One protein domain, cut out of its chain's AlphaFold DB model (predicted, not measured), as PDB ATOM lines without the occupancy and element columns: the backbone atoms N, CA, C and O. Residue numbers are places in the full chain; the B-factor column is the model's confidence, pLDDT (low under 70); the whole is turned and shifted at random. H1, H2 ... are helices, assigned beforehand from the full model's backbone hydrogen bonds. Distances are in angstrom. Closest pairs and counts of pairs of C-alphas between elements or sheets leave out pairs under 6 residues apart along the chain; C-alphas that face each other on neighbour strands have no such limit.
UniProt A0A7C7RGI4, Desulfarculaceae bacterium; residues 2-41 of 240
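Overview. This is residues 2 to 41 of the 240 residues of a protein of Desulfarculaceae bacterium (UniProt A0A7C7RGI4). The backbone makes a loose, flat Z: a short helix, H1, is the first bar, a long winding link slants back as the diagonal, and the long helix H2 is the second bar, running much the same way as H1 but well separated from it. The far part of H2, residues 32 to 41, sticks out free of the rest. The printed part has 40 residues with two named helices, H1 then H2, and no named strand; its class is all helix. The whole is loose, with a radius of gyration of the C-alphas of 11.5 A, and spans 31 by 26 by 11 A.

Along the chain. Find C-alpha 2 at (-21.708, 0.598, -44.237), where H1 begins; it covers residues 2 to 6. From there residues 7 to 24 have no named element; follow them from C-alpha 9 at (-18.177, -2.373, -54.570) to C-alpha 19 at (-1.268, -0.905, -35.799). Then look at Pro 25, where H2 begins; it covers residues 25 to 41, 24.1 A from first to last C-alpha, and ends with C-alpha 41 at (-4.572, -3.422, -67.965).

Arrangement. H1 and H2 are apart, with no C-alpha of the one within 8 A of the other. Read the z column: it falls from -44.237 at C-alpha 2 to -49.467 at C-alpha 6, and from -44.126 at C-alpha 25 to -67.965 at C-alpha 41. In both H1 and H2, every backbone O i to N i+4 pair is within hydrogen-bond range.

Size, cuts and confidence. The two C-alphas farthest apart are those of Lys 19 and Ser 41, at 32.4 A. The link from H1 to H2, 18 residues, is long. The printed part has no cut. The mean pLDDT of the printed part is 88.8, and no printed residue is under 70.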
ATOM      1  N   VAL A   2     -23.060   1.085 -43.866       85.62
ATOM      2  CA  VAL A   2     -21.708   0.598 -44.237       85.62
ATOM      3  C   VAL A   2     -21.743  -0.651 -45.137       85.62
ATOM      4  O   VAL A   2     -21.217  -0.617 -46.240       85.62
ATOM      5  N   LYS A   3     -22.461  -1.709 -44.727       84.12
ATOM      6  CA  LYS A   3     -22.627  -2.934 -45.538       84.12
ATOM      7  C   LYS A   3     -23.245  -2.692 -46.922       84.12
ATOM      8  O   LYS A   3     -22.938  -3.412 -47.857       84.12
ATOM      9  N   GLU A   4     -24.114  -1.692 -47.046       85.75
ATOM     10  CA  GLU A   4     -24.760  -1.335 -48.317       85.75
ATOM     11  C   GLU A   4     -23.769  -0.667 -49.276       85.75
ATOM     12  O   GLU A   4     -23.796  -0.941 -50.467       85.75
ATOM     13  N   VAL A   5     -22.880   0.184 -48.753       82.19
ATOM     14  CA  VAL A   5     -21.831   0.847 -49.542       82.19
ATOM     15  C   VAL A   5     -20.792  -0.169 -50.013       82.19
ATOM     16  O   VAL A   5     -20.504  -0.227 -51.204       82.19
ATOM     17  N   VAL A   6     -20.323  -1.038 -49.113       81.06
ATOM     18  CA  VAL A   6     -19.406  -2.135 -49.467       81.06
ATOM     19  C   VAL A   6     -20.062  -3.104 -50.457       81.06
ATOM     20  O   VAL A   6     -19.443  -3.500 -51.435       81.06
ATOM     21  N   GLY A   7     -21.349  -3.423 -50.274       78.19
ATOM     22  CA  GLY A   7     -22.110  -4.264 -51.204       78.19
ATOM     23  C   GLY A   7     -22.305  -3.663 -52.603       78.19
ATOM     24  O   GLY A   7     -22.723  -4.377 -53.506       78.19
ATOM     25  N   ARG A   8     -21.999  -2.372 -52.798       74.75
ATOM     26  CA  ARG A   8     -21.950  -1.702 -54.109       74.75
ATOM     27  C   ARG A   8     -20.533  -1.638 -54.698       74.75
ATOM     28  O   ARG A   8     -20.334  -0.929 -55.675       74.75
ATOM     29  N   GLY A   9     -19.564  -2.332 -54.097       73.44
ATOM     30  CA  GLY A   9     -18.177  -2.373 -54.570       73.44
ATOM     31  C   GLY A   9     -17.331  -1.165 -54.165       73.44
ATOM     32  O   GLY A   9     -16.238  -0.992 -54.685       73.44
ATOM     33  N   VAL A  10     -17.810  -0.318 -53.245       80.38
ATOM     34  CA  VAL A  10     -17.014   0.805 -52.734       80.38
ATOM     35  C   VAL A  10     -16.191   0.334 -51.545       80.38
ATOM     36  O   VAL A  10     -16.737   0.048 -50.474       80.38
ATOM     37  N   ASP A  11     -14.875   0.304 -51.724       82.25
ATOM     38  CA  ASP A  11     -13.941   0.035 -50.640       82.25
ATOM     39  C   ASP A  11     -14.002   1.148 -49.586       82.25
ATOM     40  O   ASP A  11     -13.870   2.341 -49.871       82.25
ATOM     41  N   LEU A  12     -14.213   0.745 -48.333       84.94
ATOM     42  CA  LEU A  12     -14.207   1.625 -47.172       84.94
ATOM     43  C   LEU A  12     -13.137   1.143 -46.194       84.94
ATOM     44  O   LEU A  12     -13.100  -0.039 -45.854       84.94
ATOM     45  N   ALA A  13     -12.319   2.068 -45.689       85.69
ATOM     46  CA  ALA A  13     -11.340   1.799 -44.636       85.69
ATOM     47  C   ALA A  13     -12.044   1.560 -43.287       85.69
ATOM     48  O   ALA A  13     -12.212   2.469 -42.476       85.69
ATOM     49  N   LEU A  14     -12.520   0.332 -43.081       82.12
ATOM     50  CA  LEU A  14     -13.294  -0.095 -41.914       82.12
ATOM     51  C   LEU A  14     -12.427  -0.946 -40.983       82.12
ATOM     52  O   LEU A  14     -12.678  -2.133 -40.812       82.12
ATOM     53  N   GLY A  15     -11.394  -0.347 -40.399       87.62
ATOM     54  CA  GLY A  15     -10.492  -1.038 -39.478       87.62
ATOM     55  C   GLY A  15      -9.028  -0.775 -39.790       87.62
ATOM     56  O   GLY A  15      -8.697   0.051 -40.640       87.62
ATOM     57  N   TYR A  16      -8.168  -1.477 -39.064       91.50
ATOM     58  CA  TYR A  16      -6.722  -1.401 -39.193       91.50
ATOM     59  C   TYR A  16      -6.096  -2.776 -38.921       91.50
ATOM     60  O   TYR A  16      -6.786  -3.680 -38.444       91.50
ATOM     61  N   GLY A  17      -4.819  -2.933 -39.278       91.31
ATOM     62  CA  GLY A  17      -4.021  -4.129 -38.988       91.31
ATOM     63  C   GLY A  17      -3.633  -4.240 -37.509       91.31
ATOM     64  O   GLY A  17      -4.416  -3.919 -36.618       91.31
ATOM     65  N   ASP A  18      -2.400  -4.654 -37.225       92.81
ATOM     66  CA  ASP A  18      -1.908  -4.705 -35.842       92.81
ATOM     67  C   ASP A  18      -1.715  -3.291 -35.275       92.81
ATOM     68  O   ASP A  18      -1.879  -3.046 -34.075       92.81
ATOM     69  N   LYS A  19      -1.385  -2.327 -36.145       94.56
ATOM     70  CA  LYS A  19      -1.268  -0.905 -35.799       94.56
ATOM     71  C   LYS A  19      -2.348  -0.064 -36.468       94.56
ATOM     72  O   LYS A  19      -2.726  -0.301 -37.605       94.56
ATOM     73  N   VAL A  20      -2.747   1.024 -35.806       91.50
ATOM     74  CA  VAL A  20      -3.788   1.963 -36.282       91.50
ATOM     75  C   VAL A  20      -3.479   2.668 -37.612       91.50
ATOM     76  O   VAL A  20      -4.377   3.248 -38.210       91.50
ATOM     77  N   TYR A  21      -2.222   2.650 -38.064       89.88
ATOM     78  CA  TYR A  21      -1.795   3.205 -39.356       89.88
ATOM     79  C   TYR A  21      -1.693   2.149 -40.466       89.88
ATOM     80  O   TYR A  21      -1.375   2.491 -41.603       89.88
ATOM     81  N   GLU A  22      -1.919   0.876 -40.149       91.31
ATOM     82  CA  GLU A  22      -1.943  -0.212 -41.123       91.31
ATOM     83  C   GLU A  22      -3.371  -0.392 -41.631       91.31
ATOM     84  O   GLU A  22      -4.317  -0.403 -40.847       91.31
ATOM     85  N   ILE A  23      -3.535  -0.546 -42.943       91.50
ATOM     86  CA  ILE A  23      -4.830  -0.888 -43.539       91.50
ATOM     87  C   ILE A  23      -5.213  -2.300 -43.074       91.50
ATOM     88  O   ILE A  23      -4.350  -3.168 -42.946       91.50
ATOM     89  N   GLU A  24      -6.505  -2.529 -42.825       94.25
ATOM     90  CA  GLU A  24      -7.035  -3.865 -42.528       94.25
ATOM     91  C   GLU A  24      -6.559  -4.886 -43.595       94.25
ATOM     92  O   GLU A  24      -6.620  -4.574 -44.788       94.25
ATOM     93  N   PRO A  25      -6.039  -6.070 -43.207       92.56
ATOM     94  CA  PRO A  25      -5.353  -6.981 -44.126       92.56
ATOM     95  C   PRO A  25      -6.136  -7.387 -45.383       92.56
ATOM     96  O   PRO A  25      -5.550  -7.421 -46.470       92.56
ATOM     97  N   GLU A  26      -7.435  -7.681 -45.280       90.25
ATOM     98  CA  GLU A  26      -8.243  -8.070 -46.440       90.25
ATOM     99  C   GLU A  26      -8.443  -6.900 -47.406       90.25
ATOM    100  O   GLU A  26      -8.292  -7.062 -48.620       90.25
ATOM    101  N   LEU A  27      -8.752  -5.709 -46.884       90.25
ATOM    102  CA  LEU A  27      -8.835  -4.486 -47.677       90.25
ATOM    103  C   LEU A  27      -7.495  -4.158 -48.335       90.25
ATOM    104  O   LEU A  27      -7.458  -3.830 -49.519       90.25
ATOM    105  N   ASN A  28      -6.394  -4.285 -47.593       91.69
ATOM    106  CA  ASN A  28      -5.061  -4.053 -48.124       91.69
ATOM    107  C   ASN A  28      -4.773  -4.985 -49.304       91.69
ATOM    108  O   ASN A  28      -4.301  -4.527 -50.345       91.69
ATOM    109  N   LYS A  29      -5.103  -6.276 -49.170       92.00
ATOM    110  CA  LYS A  29      -4.944  -7.246 -50.254       92.00
ATOM    111  C   LYS A  29      -5.784  -6.863 -51.477       92.00
ATOM    112  O   LYS A  29      -5.237  -6.804 -52.573       92.00
ATOM    113  N   ARG A  30      -7.074  -6.555 -51.295       89.31
ATOM    114  CA  ARG A  30      -7.966  -6.162 -52.404       89.31
ATOM    115  C   ARG A  30      -7.448  -4.940 -53.154       89.31
ATOM    116  O   ARG A  30      -7.401  -4.962 -54.378       89.31
ATOM    117  N   ILE A  31      -7.003  -3.906 -52.436       89.31
ATOM    118  CA  ILE A  31      -6.417  -2.708 -53.051       89.31
ATOM    119  C   ILE A  31      -5.195  -3.090 -53.895       89.31
ATOM    120  O   ILE A  31      -5.101  -2.670 -55.043       89.31
ATOM    121  N   HIS A  32      -4.278  -3.905 -53.367       92.25
ATOM    122  CA  HIS A  32      -3.089  -4.314 -54.121       92.25
ATOM    123  C   HIS A  32      -3.441  -5.141 -55.361       92.25
ATOM    124  O   HIS A  32      -2.888  -4.872 -56.425       92.25
ATOM    125  N   ASP A  33      -4.405  -6.059 -55.259       92.44
ATOM    126  CA  ASP A  33      -4.890  -6.834 -56.405       92.44
ATOM    127  C   ASP A  33      -5.449  -5.903 -57.505       92.44
ATOM    128  O   ASP A  33      -5.113  -6.063 -58.679       92.44
ATOM    129  N   LEU A  34      -6.237  -4.882 -57.135       91.00
ATOM    130  CA  LEU A  34      -6.760  -3.876 -58.072       91.00
ATOM    131  C   LEU A  34      -5.649  -3.033 -58.712       91.00
ATOM    132  O   LEU A  34      -5.718  -2.703 -59.895       91.00
ATOM    133  N   TYR A  35      -4.622  -2.668 -57.943       92.81
ATOM    134  CA  TYR A  35      -3.469  -1.927 -58.456       92.81
ATOM    135  C   TYR A  35      -2.635  -2.761 -59.429       92.81
ATOM    136  O   TYR A  35      -2.166  -2.232 -60.438       92.81
ATOM    137  N   ASP A  36      -2.419  -4.037 -59.129       94.56
ATOM    138  CA  ASP A  36      -1.646  -4.929 -59.987       94.56
ATOM    139  C   ASP A  36      -2.399  -5.248 -61.277       94.56
ATOM    140  O   ASP A  36      -1.805  -5.176 -62.356       94.56
ATOM    141  N   ASP A  37      -3.714  -5.467 -61.200       94.81
ATOM    142  CA  ASP A  37      -4.537  -5.547 -62.399       94.81
ATOM    143  C   ASP A  37      -4.484  -4.240 -63.206       94.81
ATOM    144  O   ASP A  37      -4.227  -4.284 -64.408       94.81
ATOM    145  N   ALA A  38      -4.613  -3.069 -62.571       94.69
ATOM    146  CA  ALA A  38      -4.567  -1.790 -63.278       94.69
ATOM    147  C   ALA A  38      -3.249  -1.581 -64.046       94.69
ATOM    148  O   ALA A  38      -3.262  -1.032 -65.153       94.69
ATOM    149  N   LYS A  39      -2.117  -2.042 -63.492       95.06
ATOM    150  CA  LYS A  39      -0.821  -2.033 -64.188       95.06
ATOM    151  C   LYS A  39      -0.852  -2.945 -65.410       95.06
ATOM    152  O   LYS A  39      -0.440  -2.508 -66.476       95.06
ATOM    153  N   ILE A  40      -1.360  -4.171 -65.281       95.19
ATOM    154  CA  ILE A  40      -1.486  -5.111 -66.408       95.19
ATOM    155  C   ILE A  40      -2.393  -4.518 -67.493       95.19
ATOM    156  O   ILE A  40      -2.040  -4.507 -68.669       95.19
ATOM    157  N   SER A  41      -3.544  -3.986 -67.093       95.62
ATOM    158  CA  SER A  41      -4.572  -3.422 -67.965       95.62
ATOM    159  C   SER A  41      -4.078  -2.209 -68.761       95.62
ATOM    160  O   SER A  41      -4.429  -2.068 -69.931       95.62
TER     161      SER A  41